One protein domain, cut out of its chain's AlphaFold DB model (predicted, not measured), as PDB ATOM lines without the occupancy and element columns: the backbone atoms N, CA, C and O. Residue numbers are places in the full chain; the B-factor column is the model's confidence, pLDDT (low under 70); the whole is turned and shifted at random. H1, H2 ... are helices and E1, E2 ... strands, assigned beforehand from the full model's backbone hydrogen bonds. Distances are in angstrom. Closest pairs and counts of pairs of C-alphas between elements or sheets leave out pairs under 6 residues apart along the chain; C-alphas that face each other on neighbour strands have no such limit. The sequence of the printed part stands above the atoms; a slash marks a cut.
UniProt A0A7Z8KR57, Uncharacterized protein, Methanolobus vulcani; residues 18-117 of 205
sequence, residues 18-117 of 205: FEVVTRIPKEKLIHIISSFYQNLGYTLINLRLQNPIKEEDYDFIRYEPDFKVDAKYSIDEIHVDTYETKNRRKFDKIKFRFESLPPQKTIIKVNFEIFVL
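AT A GLANCE: This is residues 18 to 117 of the 205 residues of an uncharacterized protein of Methanolobus vulcani (UniProt A0A7Z8KR57). A strongly twisted wall of six strands has the single helix H1 packed on one face, in two layers, a helix layer over a sheet. The sheet runs E1 E6 E5 E4 E2 E3, wholly antiparallel, and the strands' lines turn by 108 degrees from edge to edge. The printed part has 100 residues, with one named helix and six named strands in the order E1 H1 E2 E3 E4 E5 E6; its class is mixed, helices and strands. It is compact, with a radius of gyration of the C-alphas of 13.9 A, and spans 39 by 34 by 28 A.

HOW THE PARTS SIT: E4, residues 75 to 81, E5, residues 93 to 101, and E6, residues 105 to 113, form a meander, each strand the antiparallel neighbour of the one before. Within hydrogen-bond range are N 78 and O 96, 2.9 A, between E4 and E5, and N 97 and O 109, 2.9 A, between E5 and E6. Beyond E6, edge strand E1, residues 18 to 22, has N 20 and O 108 within range at 2.9 A. E2, residues 44 to 49, is the other neighbour of E4, with N 46 and O 79 at 2.8 A. E2 and edge strand E3, residues 60 to 62, form a hairpin, with N 47 and O 61 at 2.7 A. H1, residues 26 to 39, is on the sheet; its closest C-alphas to E4 are those of Ile 30 and Ile 78, 7.4 A. In H1, 9 of 10 O i to N i+4 pairs are within range. E1 and E3 are apart.

IN THESE COORDINATES: E1 begins at C-alpha 18, (91.966, 133.345, 237.300). H1 is 20.0 A long, E5 25.8 A and E6 25.4 A, ending at C-alpha 113, (86.127, 138.543, 246.821).

THE WHOLE: The C-alphas farthest apart, of Pro 103 and Leu 117, are 42.7 A apart. The printed part has no cut. The links E3 to E4 and E4 to E5 are long. The pLDDT is under 70 in 29 residues, among them 51 to 58 and 83 to 91.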
ATOM      1  N   PHE A  18      91.017 133.960 238.217       85.88
ATOM      2  CA  PHE A  18      91.966 133.345 237.300       85.88
ATOM      3  C   PHE A  18      92.123 131.859 237.608       85.88
ATOM      4  O   PHE A  18      91.751 131.389 238.681       85.88
ATOM      5  N   GLU A  19      92.667 131.123 236.649       88.75
ATOM      6  CA  GLU A  19      92.851 129.681 236.757       88.75
ATOM      7  C   GLU A  19      94.324 129.332 236.594       88.75
ATOM      8  O   GLU A  19      95.009 129.886 235.732       88.75
ATOM      9  N   VAL A  20      94.800 128.397 237.412       88.00
ATOM     10  CA  VAL A  20      96.145 127.826 237.308       88.00
ATOM     11  C   VAL A  20      96.014 126.330 237.103       88.00
ATOM     12  O   VAL A  20      95.404 125.643 237.916       88.00
ATOM     13  N   VAL A  21      96.587 125.824 236.017       88.62
ATOM     14  CA  VAL A  21      96.661 124.387 235.740       88.62
ATOM     15  C   VAL A  21      98.018 123.887 236.220       88.62
ATOM     16  O   VAL A  21      99.039 124.447 235.831       88.62
ATOM     17  N   THR A  22      98.036 122.828 237.020       88.88
ATOM     18  CA  THR A  22      99.268 122.223 237.539       88.88
ATOM     19  C   THR A  22      99.137 120.705 237.636       88.88
ATOM     20  O   THR A  22      98.030 120.180 237.668       88.88
ATOM     21  N   ARG A  23     100.247 119.972 237.669       88.12
ATOM     22  CA  ARG A  23     100.293 118.524 237.938       88.12
ATOM     23  C   ARG A  23     100.391 118.200 239.427       88.12
ATOM     24  O   ARG A  23     100.367 117.033 239.807       88.12
ATOM     25  N   ILE A  24     100.523 119.214 240.285       86.75
ATOM     26  CA  ILE A  24     100.621 119.004 241.729       86.75
ATOM     27  C   ILE A  24      99.295 118.405 242.243       86.75
ATOM     28  O   ILE A  24      98.217 118.931 241.934       86.75
ATOM     29  N   PRO A  25      99.353 117.316 243.033       85.06
ATOM     30  CA  PRO A  25      98.166 116.727 243.630       85.06
ATOM     31  C   PRO A  25      97.547 117.681 244.659       85.06
ATOM     32  O   PRO A  25      98.238 118.450 245.336       85.06
ATOM     33  N   LYS A  26      96.223 117.617 244.772       83.75
ATOM     34  CA  LYS A  26      95.388 118.505 245.586       83.75
ATOM     35  C   LYS A  26      95.843 118.593 247.047       83.75
ATOM     36  O   LYS A  26      95.878 119.676 247.621       83.75
ATOM     37  N   GLU A  27      96.260 117.474 247.620       82.06
ATOM     38  CA  GLU A  27      96.689 117.349 249.013       82.06
ATOM     39  C   GLU A  27      97.938 118.201 249.276       82.06
ATOM     40  O   GLU A  27      98.020 118.917 250.271       82.06
ATOM     41  N   LYS A  28      98.888 118.207 248.331       85.69
ATOM     42  CA  LYS A  28     100.090 119.051 248.413       85.69
ATOM     43  C   LYS A  28      99.773 120.520 248.151       85.69
ATOM     44  O   LYS A  28     100.386 121.392 248.767       85.69
ATOM     45  N   LEU A  29      98.817 120.806 247.264       87.94
ATOM     46  CA  LEU A  29      98.406 122.178 246.959       87.94
ATOM     47  C   LEU A  29      97.854 122.905 248.180       87.94
ATOM     48  O   LEU A  29      98.132 124.091 248.334       87.94
ATOM     49  N   ILE A  30      97.145 122.208 249.069       87.50
ATOM     50  CA  ILE A  30      96.619 122.806 250.301       87.50
ATOM     51  C   ILE A  30      97.746 123.393 251.150       87.50
ATOM     52  O   ILE A  30      97.690 124.564 251.530       87.50
ATOM     53  N   HIS A  31      98.808 122.620 251.366       87.88
ATOM     54  CA  HIS A  31      99.973 123.071 252.122       87.88
ATOM     55  C   HIS A  31     100.756 124.169 251.400       87.88
ATOM     56  O   HIS A  31     101.160 125.144 252.032       87.88
ATOM     57  N   ILE A  32     100.951 124.047 250.082       89.31
ATOM     58  CA  ILE A  32     101.690 125.034 249.277       89.31
ATOM     59  C   ILE A  32     100.983 126.391 249.301       89.31
ATOM     60  O   ILE A  32     101.606 127.405 249.611       89.31
ATOM     61  N   ILE A  33      99.678 126.408 249.023       89.88
ATOM     62  CA  ILE A  33      98.870 127.630 249.017       89.88
ATOM     63  C   ILE A  33      98.857 128.233 250.421       89.88
ATOM     64  O   ILE A  33      99.146 129.417 250.580       89.88
ATOM     65  N   SER A  34      98.600 127.427 251.451       88.25
ATOM     66  CA  SER A  34      98.526 127.938 252.821       88.25
ATOM     67  C   SER A  34      99.860 128.523 253.292       88.25
ATOM     68  O   SER A  34      99.885 129.622 253.844       88.25
ATOM     69  N   SER A  35     100.979 127.860 252.987       88.19
ATOM     70  CA  SER A  35     102.327 128.348 253.314       88.19
ATOM     71  C   SER A  35     102.666 129.642 252.574       88.19
ATOM     72  O   SER A  35     103.230 130.564 253.160       88.19
ATOM     73  N   PHE A  36     102.292 129.750 251.293       89.38
ATOM     74  CA  PHE A  36     102.466 130.977 250.515       89.38
ATOM     75  C   PHE A  36     101.767 132.168 251.185       89.38
ATOM     76  O   PHE A  36     102.383 133.217 251.374       89.38
ATOM     77  N   TYR A  37     100.511 132.003 251.610       85.75
ATOM     78  CA  TYR A  37      99.762 133.076 252.270       85.75
ATOM     79  C   TYR A  37     100.246 133.352 253.703       85.75
ATOM     80  O   TYR A  37     100.337 134.514 254.094       85.75
ATOM     81  N   GLN A  38     100.663 132.342 254.464       85.75
ATOM     82  CA  GLN A  38     101.291 132.566 255.772       85.75
ATOM     83  C   GLN A  38     102.591 133.372 255.657       85.75
ATOM     84  O   GLN A  38     102.792 134.316 256.418       85.75
ATOM     85  N   ASN A  39     103.427 133.088 254.652       85.25
ATOM     86  CA  ASN A  39     104.659 133.842 254.386       85.25
ATOM     87  C   ASN A  39     104.394 135.303 253.989       85.25
ATOM     88  O   ASN A  39     105.226 136.176 254.226       85.25
ATOM     89  N   LEU A  40     103.224 135.586 253.412       79.94
ATOM     90  CA  LEU A  40     102.762 136.947 253.134       79.94
ATOM     91  C   LEU A  40     102.123 137.632 254.358       79.94
ATOM     92  O   LEU A  40     101.734 138.799 254.269       79.94
ATOM     93  N   GLY A  41     102.042 136.935 255.495       77.94
ATOM     94  CA  GLY A  41     101.543 137.439 256.772       77.94
ATOM     95  C   GLY A  41     100.056 137.195 257.030       77.94
ATOM     96  O   GLY A  41      99.521 137.768 257.976       77.94
ATOM     97  N   TYR A  42      99.369 136.385 256.217       81.19
ATOM     98  CA  TYR A  42      97.959 136.055 256.447       81.19
ATOM     99  C   TYR A  42      97.817 134.925 257.475       81.19
ATOM    100  O   TYR A  42      98.410 133.858 257.340       81.19
ATOM    101  N   THR A  43      97.006 135.166 258.503       73.69
ATOM    102  CA  THR A  43      96.840 134.304 259.691       73.69
ATOM    103  C   THR A  43      95.555 133.477 259.680       73.69
ATOM    104  O   THR A  43      95.400 132.547 260.481       73.69
ATOM    105  N   LEU A  44      94.621 133.828 258.799       83.81
ATOM    106  CA  LEU A  44      93.290 133.246 258.720       83.81
ATOM    107  C   LEU A  44      93.122 132.533 257.389       83.81
ATOM    108  O   LEU A  44      92.850 133.138 256.352       83.81
ATOM    109  N   ILE A  45      93.333 131.226 257.448       85.81
ATOM    110  CA  ILE A  45      93.190 130.315 256.324       85.81
ATOM    111  C   ILE A  45      92.219 129.232 256.775       85.81
ATOM    112  O   ILE A  45      92.476 128.537 257.754       85.81
ATOM    113  N   ASN A  46      91.095 129.121 256.084       87.69
ATOM    114  CA  ASN A  46      90.016 128.190 256.367       87.69
ATOM    115  C   ASN A  46      89.900 127.194 255.207       87.69
ATOM    116  O   ASN A  46      89.989 127.567 254.040       87.69
ATOM    117  N   LEU A  47      89.710 125.923 255.522       86.31
ATOM    118  CA  LEU A  47      89.583 124.812 254.590       86.31
ATOM    119  C   LEU A  47      88.133 124.362 254.578       86.31
ATOM    120  O   LEU A  47      87.588 124.037 255.630       86.31
ATOM    121  N   ARG A  48      87.513 124.336 253.405       84.12
ATOM    122  CA  ARG A  48      86.146 123.858 253.254       84.12
ATOM    123  C   ARG A  48      86.125 122.349 253.048       84.12
ATOM    124  O   ARG A  48      86.908 121.824 252.259       84.12
ATOM    125  N   LEU A  49      85.228 121.667 253.748       80.12
ATOM    126  CA  LEU A  49      85.000 120.236 253.585       80.12
ATOM    127  C   LEU A  49      83.972 119.974 252.481       80.12
ATOM    128  O   LEU A  49      82.898 120.565 252.462       80.12
ATOM    129  N   GLN A  50      84.278 119.023 251.599       72.31
ATOM    130  CA  GLN A  50      83.374 118.580 250.538       72.31
ATOM    131  C   GLN A  50      82.181 117.792 251.096       72.31
ATOM    132  O   GLN A  50      81.082 117.898 250.566       72.31
ATOM    133  N   ASN A  51      82.410 117.001 252.149       69.38
ATOM    134  CA  ASN A  51      81.393 116.215 252.843       69.38
ATOM    135  C   ASN A  51      81.634 116.344 254.358       69.38
ATOM    136  O   ASN A  51      82.535 115.665 254.867       69.38
ATOM    137  N   PRO A  52      80.906 117.212 255.081       62.75
ATOM    138  CA  PRO A  52      80.980 117.246 256.538       62.75
ATOM    139  C   PRO A  52      80.549 115.883 257.100       62.75
ATOM    140  O   PRO A  52      79.604 115.262 256.613       62.75
ATOM    141  N   ILE A  53      81.293 115.367 258.081       63.53
ATOM    142  CA  ILE A  53      81.116 113.997 258.596       63.53
ATOM    143  C   ILE A  53      79.897 113.929 259.539       63.53
ATOM    144  O   ILE A  53      79.334 112.848 259.737       63.53
ATOM    145  N   LYS A  54      79.454 115.071 260.081       59.12
ATOM    146  CA  LYS A  54      78.246 115.248 260.902       59.12
ATOM    147  C   LYS A  54      77.529 116.557 260.549       59.12
ATOM    148  O   LYS A  54      78.183 117.513 260.154       59.12
ATOM    149  N   GLU A  55      76.213 116.631 260.770       55.34
ATOM    150  CA  GLU A  55      75.417 117.872 260.608       55.34
ATOM    151  C   GLU A  55      75.878 119.026 261.522       55.34
ATOM    152  O   GLU A  55      75.585 120.185 261.245       55.34
ATOM    153  N   GLU A  56      76.615 118.716 262.592       54.62
ATOM    154  CA  GLU A  56      77.203 119.692 263.521       54.62
ATOM    155  C   GLU A  56      78.651 120.077 263.171       54.62
ATOM    156  O   GLU A  56      79.204 120.996 263.781       54.62
ATOM    157  N   ASP A  57      79.288 119.391 262.215       54.34
ATOM    158  CA  ASP A  57      80.641 119.743 261.791       54.34
ATOM    159  C   ASP A  57      80.567 121.004 260.928       54.34
ATOM    160  O   ASP A  57      79.901 121.038 259.893       54.34
ATOM    161  N   TYR A  58      81.262 122.058 261.358       56.09
ATOM    162  CA  TYR A  58      81.385 123.287 260.586       56.09
ATOM    163  C   TYR A  58      81.876 122.976 259.164       56.09
ATOM    164  O   TYR A  58      82.863 122.262 258.987       56.09
ATOM    165  N   ASP A  59      81.251 123.601 258.159       71.31
ATOM    166  CA  ASP A  59      81.671 123.529 256.747       71.31
ATOM    167  C   ASP A  59      83.151 123.906 256.537       71.31
ATOM    168  O   ASP A  59      83.730 123.612 255.487       71.31
ATOM    169  N   PHE A  60      83.760 124.569 257.527       75.12
ATOM    170  CA  PHE A  60      85.113 125.098 257.499       75.12
ATOM    171  C   PHE A  60      85.940 124.644 258.703       75.12
ATOM    172  O   PHE A  60      85.529 124.795 259.852       75.12
ATOM    173  N   ILE A  61      87.161 124.188 258.431       81.94
ATOM    174  CA  ILE A  61      88.203 123.916 259.425       81.94
ATOM    175  C   ILE A  61      89.302 124.965 259.271       81.94
ATOM    176  O   ILE A  61      89.742 125.248 258.159       81.94
ATOM    177  N   ARG A  62      89.798 125.532 260.371       82.88
ATOM    178  CA  ARG A  62      90.964 126.421 260.313       82.88
ATOM    179  C   ARG A  62      92.225 125.620 259.972       82.88
ATOM    180  O   ARG A  62      92.505 124.613 260.611       82.88
ATOM    181  N   TYR A  63      92.994 126.076 258.987       82.44
ATOM    182  CA  TYR A  63      94.274 125.466 258.643       82.44
ATOM    183  C   TYR A  63      95.310 125.725 259.739       82.44
ATOM    184  O   TYR A  63      95.560 126.873 260.120       82.44
ATOM    185  N   GLU A  64      95.971 124.655 260.162       79.56
ATOM    186  CA  GLU A  64      97.162 124.683 261.005       79.56
ATOM    187  C   GLU A  64      98.328 124.034 260.238       79.56
ATOM    188  O   GLU A  64      98.092 123.123 259.444       79.56
ATOM    189  N   PRO A  65      99.589 124.469 260.426       72.50
ATOM    190  CA  PRO A  65     100.734 123.909 259.697       72.50
ATOM    191  C   PRO A  65     100.891 122.390 259.844       72.50
ATOM    192  O   PRO A  65     101.311 121.725 258.899       72.50
ATOM    193  N   ASP A  66     100.494 121.850 260.998       72.06
ATOM    194  CA  ASP A  66     100.561 120.421 261.318       72.06
ATOM    195  C   ASP A  66      99.293 119.650 260.903       72.06
ATOM    196  O   ASP A  66      99.162 118.453 261.174       72.06
ATOM    197  N   PHE A  67      98.343 120.321 260.241       71.62
ATOM    198  CA  PHE A  67      97.087 119.726 259.808       71.62
ATOM    199  C   PHE A  67      97.344 118.654 258.749       71.62
ATOM    200  O   PHE A  67      97.648 118.954 257.596       71.62
ATOM    201  N   LYS A  68      97.196 117.381 259.116       63.31
ATOM    202  CA  LYS A  68      97.286 116.281 258.157       63.31
ATOM    203  C   LYS A  68      95.988 116.186 257.369       63.31
ATOM    204  O   LYS A  68      94.930 115.893 257.922       63.31
ATOM    205  N   VAL A  69      96.088 116.407 256.061       61.84
ATOM    206  CA  VAL A  69      95.009 116.100 255.120       61.84
ATOM    207  C   VAL A  69      94.918 114.577 254.995       61.84
ATOM    208  O   VAL A  69      95.496 113.971 254.095       61.84
ATOM    209  N   ASP A  70      94.248 113.941 255.952       57.03
ATOM    210  CA  ASP A  70      93.940 112.516 255.887       57.03
ATOM    211  C   ASP A  70      92.810 112.273 254.877       57.03
ATOM    212  O   ASP A  70      91.909 113.098 254.720       57.03
ATOM    213  N   ALA A  71      92.792 111.088 254.253       50.34
ATOM    214  CA  ALA A  71      91.781 110.660 253.273       50.34
ATOM    215  C   ALA A  71      90.315 110.743 253.764       50.34
ATOM    216  O   ALA A  71      89.383 110.574 252.981       50.34
ATOM    217  N   LYS A  72      90.103 110.999 255.061       52.25
ATOM    218  CA  LYS A  72      88.797 111.220 255.687       52.25
ATOM    219  C   LYS A  72      88.207 112.605 255.381       52.25
ATOM    220  O   LYS A  72      86.989 112.749 255.403       52.25
ATOM    221  N   TYR A  73      89.042 113.604 255.083       61.84
ATOM    222  CA  TYR A  73      88.622 114.977 254.799       61.84
ATOM    223  C   TYR A  73      88.924 115.327 253.339       61.84
ATOM    224  O   TYR A  73      90.045 115.694 252.990       61.84
ATOM    225  N   SER A  74      87.922 115.240 252.461       71.12
ATOM    226  CA  SER A  74      88.064 115.801 251.114       71.12
ATOM    227  C   SER A  74      87.850 117.312 251.182       71.12
ATOM    228  O   SER A  74      86.737 117.756 251.435       71.12
ATOM    229  N   ILE A  75      88.906 118.102 250.980       78.25
ATOM    230  CA  ILE A  75      88.853 119.574 251.062       78.25
ATOM    231  C   ILE A  75      88.606 120.160 249.680       78.25
ATOM    232  O   ILE A  75      89.500 120.109 248.854       78.25
ATOM    233  N   ASP A  76      87.442 120.692 249.347       80.06
ATOM    234  CA  ASP A  76      87.171 121.222 247.999       80.06
ATOM    235  C   ASP A  76      87.664 122.663 247.785       80.06
ATOM    236  O   ASP A  76      87.968 123.051 246.649       80.06
ATOM    237  N   GLU A  77      87.784 123.433 248.869       84.88
ATOM    238  CA  GLU A  77      88.042 124.870 248.815       84.88
ATOM    239  C   GLU A  77      89.000 125.360 249.917       84.88
ATOM    240  O   GLU A  77      88.987 124.863 251.042       84.88
ATOM    241  N   ILE A  78      89.803 126.387 249.622       87.00
ATOM    242  CA  ILE A  78      90.610 127.132 250.608       87.00
ATOM    243  C   ILE A  78      90.180 128.586 250.599       87.00
ATOM    244  O   ILE A  78      90.064 129.204 249.543       87.00
ATOM    245  N   HIS A  79      89.959 129.140 251.779       87.31
ATOM    246  CA  HIS A  79      89.508 130.500 252.026       87.31
ATOM    247  C   HIS A  79      90.593 131.234 252.805       87.31
ATOM    248  O   HIS A  79      90.861 130.898 253.951       87.31
ATOM    249  N   VAL A  80      91.211 132.238 252.195       83.88
ATOM    250  CA  VAL A  80      92.191 133.107 252.853       83.88
ATOM    251  C   VAL A  80      91.527 134.442 253.135       83.88
ATOM    252  O   VAL A  80      91.188 135.179 252.206       83.88
ATOM    253  N   ASP A  81      91.336 134.750 254.411       79.38
ATOM    254  CA  ASP A  81      90.753 136.011 254.842       79.38
ATOM    255  C   ASP A  81      91.862 137.059 255.013       79.38
ATOM    256  O   ASP A  81      92.895 136.832 255.644       79.38
ATOM    257  N   THR A  82      91.667 138.229 254.405       72.69
ATOM    258  CA  THR A  82      92.725 139.247 254.253       72.69
ATOM    259  C   THR A  82      92.490 140.504 255.104       72.69
ATOM    260  O   THR A  82      93.255 141.466 255.034       72.69
ATOM    261  N   TYR A  83      91.457 140.494 255.954       58.66
ATOM    262  CA  TYR A  83      90.992 141.663 256.707       58.66
ATOM    263  C   TYR A  83      91.914 142.102 257.867       58.66
ATOM    264  O   TYR A  83      91.855 143.269 258.277       58.66
ATOM    265  N   GLU A  84      92.778 141.216 258.379       51.88
ATOM    266  CA  GLU A  84      93.612 141.468 259.573       51.88
ATOM    267  C   GLU A  84      94.995 142.072 259.283       51.88
ATOM    268  O   GLU A  84      95.620 142.655 260.175       51.88
ATOM    269  N   THR A  85      95.504 142.001 258.051       54.44
ATOM    270  CA  THR A  85      96.868 142.454 257.746       54.44
ATOM    271  C   THR A  85      96.932 143.975 257.576       54.44
ATOM    272  O   THR A  85      96.585 144.537 256.536       54.44
ATOM    273  N   LYS A  86      97.449 144.653 258.617       46.72
ATOM    274  CA  LYS A  86      97.574 146.121 258.775       46.72
ATOM    275  C   LYS A  86      98.110 146.906 257.567       46.72
ATOM    276  O   LYS A  86      97.862 148.103 257.501       46.72
ATOM    277  N   ASN A  87      98.816 146.278 256.623       45.53
ATOM    278  CA  ASN A  87      99.543 146.999 255.573       45.53
ATOM    279  C   ASN A  87      99.057 146.792 254.132       45.53
ATOM    280  O   ASN A  87      99.537 147.515 253.261       45.53
ATOM    281  N   ARG A  88      98.140 145.861 253.824       51.09
ATOM    282  CA  ARG A  88      97.720 145.611 252.425       51.09
ATOM    283  C   ARG A  88      96.288 145.073 252.308       51.09
ATOM    284  O   ARG A  88      96.081 143.980 251.796       51.09
ATOM    285  N   ARG A  89      95.289 145.872 252.702       55.12
ATOM    286  CA  ARG A  89      93.878 145.626 252.339       55.12
ATOM    287  C   ARG A  89      93.685 145.810 250.831       55.12
ATOM    288  O   ARG A  89      93.344 146.897 250.373       55.12
ATOM    289  N   LYS A  90      94.008 144.782 250.049       62.84
ATOM    290  CA  LYS A  90      93.860 144.790 248.583       62.84
ATOM    291  C   LYS A  90      92.608 144.033 248.132       62.84
ATOM    292  O   LYS A  90      92.016 144.400 247.123       62.84
ATOM    293  N   PHE A  91      92.201 143.040 248.915       69.69
ATOM    294  CA  PHE A  91      91.005 142.213 248.758       69.69
ATOM    295  C   PHE A  91      90.417 141.988 250.155       69.69
ATOM    296  O   PHE A  91      91.047 142.405 251.128       69.69
ATOM    297  N   ASP A  92      89.232 141.387 250.259       71.00
ATOM    298  CA  ASP A  92      88.672 140.993 251.558       71.00
ATOM    299  C   ASP A  92      88.886 139.499 251.803       71.00
ATOM    300  O   ASP A  92      89.284 139.089 252.899       71.00
ATOM    301  N   LYS A  93      88.737 138.687 250.752       78.38
ATOM    302  CA  LYS A  93      88.895 137.236 250.816       78.38
ATOM    303  C   LYS A  93      89.404 136.661 249.498       78.38
ATOM    304  O   LYS A  93      89.080 137.172 248.429       78.38
ATOM    305  N   ILE A  94      90.181 135.584 249.563       84.56
ATOM    306  CA  ILE A  94      90.657 134.840 248.392       84.56
ATOM    307  C   ILE A  94      90.200 133.392 248.524       84.56
ATOM    308  O   ILE A  94      90.438 132.750 249.546       84.56
ATOM    309  N   LYS A  95      89.529 132.878 247.498       87.56
ATOM    310  CA  LYS A  95      88.988 131.522 247.439       87.56
ATOM    311  C   LYS A  95      89.724 130.709 246.386       87.56
ATOM    312  O   LYS A  95      89.860 131.155 245.249       87.56
ATOM    313  N   PHE A  96      90.159 129.512 246.752       88.56
ATOM    314  CA  PHE A  96      90.778 128.534 245.861       88.56
ATOM    315  C   PHE A  96      89.862 127.333 245.771       88.56
ATOM    316  O   PHE A  96      89.609 126.710 246.794       88.56
ATOM    317  N   ARG A  97      89.396 126.986 244.574       88.25
ATOM    318  CA  ARG A  97      88.651 125.749 244.328       88.25
ATOM    319  C   ARG A  97      89.487 124.800 243.489       88.25
ATOM    320  O   ARG A  97      90.077 125.220 242.491       88.25
ATOM    321  N   PHE A  98      89.510 123.533 243.880       86.12
ATOM    322  CA  PHE A  98      90.257 122.497 243.175       86.12
ATOM    323  C   PHE A  98      89.353 121.679 242.258       86.12
ATOM    324  O   PHE A  98      88.327 121.157 242.691       86.12
ATOM    325  N   GLU A  99      89.769 121.516 241.006       84.56
ATOM    326  CA  GLU A  99      89.117 120.647 240.026       84.56
ATOM    327  C   GLU A  99      90.148 119.686 239.428       84.56
ATOM    328  O   GLU A  99      91.164 120.108 238.878       84.56
ATOM    329  N   SER A 100      89.909 118.382 239.542       80.31
ATOM    330  CA  SER A 100      90.797 117.360 238.979       80.31
ATOM    331  C   SER A 100      90.447 117.078 237.517       80.31
ATOM    332  O   SER A 100      89.291 116.834 237.180       80.31
ATOM    333  N   LEU A 101      91.458 117.072 236.648       74.69
ATOM    334  CA  LEU A 101      91.369 116.803 235.214       74.69
ATOM    335  C   LEU A 101      92.220 115.587 234.814       74.69
ATOM    336  O   LEU A 101      93.390 115.481 235.203       74.69
ATOM    337  N   PRO A 102      91.694 114.678 233.976       67.75
ATOM    338  CA  PRO A 102      92.503 113.636 233.351       67.75
ATOM    339  C   PRO A 102      93.542 114.259 232.393       67.75
ATOM    340  O   PRO A 102      93.197 115.201 231.676       67.75
ATOM    341  N   PRO A 103      94.799 113.772 232.329       60.94
ATOM    342  CA  PRO A 103      95.355 112.586 232.974       60.94
ATOM    343  C   PRO A 103      96.304 112.952 234.138       60.94
ATOM    344  O   PRO A 103      97.504 112.759 234.010       60.94
ATOM    345  N   GLN A 104      95.781 113.443 235.273       75.50
ATOM    346  CA  GLN A 104      96.536 113.922 236.462       75.50
ATOM    347  C   GLN A 104      96.946 115.405 236.414       75.50
ATOM    348  O   GLN A 104      98.070 115.780 236.745       75.50
ATOM    349  N   LYS A 105      96.026 116.279 236.009       82.19
ATOM    350  CA  LYS A 105      96.159 117.726 236.206       82.19
ATOM    351  C   LYS A 105      95.151 118.194 237.249       82.19
ATOM    352  O   LYS A 105      94.051 117.661 237.334       82.19
ATOM    353  N   THR A 106      95.505 119.217 237.999       83.69
ATOM    354  CA  THR A 106      94.629 119.939 238.915       83.69
ATOM    355  C   THR A 106      94.480 121.363 238.396       83.69
ATOM    356  O   THR A 106      95.474 122.049 238.153       83.69
ATOM    357  N   ILE A 107      93.243 121.816 238.212       87.06
ATOM    358  CA  ILE A 107      92.920 123.229 238.041       87.06
ATOM    359  C   ILE A 107      92.666 123.834 239.411       87.06
ATOM    360  O   ILE A 107      91.879 123.326 240.208       87.06
ATOM    361  N   ILE A 108      93.320 124.959 239.652       88.00
ATOM    362  CA  ILE A 108      93.103 125.830 240.793       88.00
ATOM    363  C   ILE A 108      92.334 127.037 240.269       88.00
ATOM    364  O   ILE A 108      92.905 127.886 239.581       88.00
ATOM    365  N   LYS A 109      91.040 127.121 240.580       88.44
ATOM    366  CA  LYS A 109      90.239 128.317 240.308       88.44
ATOM    367  C   LYS A 109      90.394 129.275 241.475       88.44
ATOM    368  O   LYS A 109      89.965 128.968 242.586       88.44
ATOM    369  N   VAL A 110      91.019 130.417 241.223       86.62
ATOM    370  CA  VAL A 110      91.248 131.468 242.214       86.62
ATOM    371  C   VAL A 110      90.206 132.559 242.017       86.62
ATOM    372  O   VAL A 110      90.057 133.066 240.907       86.62
ATOM    373  N   ASN A 111      89.502 132.925 243.083       84.50
ATOM    374  CA  ASN A 111      88.513 133.998 243.103       84.50
ATOM    375  C   ASN A 111      88.836 134.981 244.228       84.50
ATOM    376  O   ASN A 111      88.956 134.582 245.386       84.50
ATOM    377  N   PHE A 112      88.975 136.261 243.893       77.56
ATOM    378  CA  PHE A 112      89.147 137.321 244.881       77.56
ATOM    379  C   PHE A 112      87.804 137.991 245.135       77.56
ATOM    380  O   PHE A 112      87.223 138.635 244.259       77.56
ATOM    381  N   GLU A 113      87.344 137.898 246.373       74.12
ATOM    382  CA  GLU A 113      86.127 138.543 246.821       74.12
ATOM    383  C   GLU A 113      86.440 139.884 247.473       74.12
ATOM    384  O   GLU A 113      87.378 140.040 248.262       74.12
ATOM    385  N   ILE A 114      85.611 140.862 247.113       69.88
ATOM    386  CA  ILE A 114      85.618 142.193 247.703       69.88
ATOM    387  C   ILE A 114      84.198 142.498 248.163       69.88
ATOM    388  O   ILE A 114      83.268 142.599 247.351       69.88
ATOM    389  N   PHE A 115      84.045 142.663 249.467       65.69
ATOM    390  CA  PHE A 115      82.820 143.061 250.131       65.69
ATOM    391  C   PHE A 115      82.775 144.582 250.203       65.69
ATOM    392  O   PHE A 115      83.186 145.217 251.170       65.69
ATOM    393  N   VAL A 116      82.231 145.198 249.155       61.72
ATOM    394  CA  VAL A 116      81.918 146.629 249.181       61.72
ATOM    395  C   VAL A 116      80.457 146.793 249.577       61.72
ATOM    396  O   VAL A 116      79.598 146.907 248.706       61.72
ATOM    397  N   LEU A 117      80.169 146.835 250.879       64.00
ATOM    398  CA  LEU A 117      78.916 147.422 251.355       64.00
ATOM    399  C   LEU A 117      79.150 148.913 251.629       64.00
ATOM    400  O   LEU A 117      79.817 149.260 252.607       64.00
TER     401      LEU A 117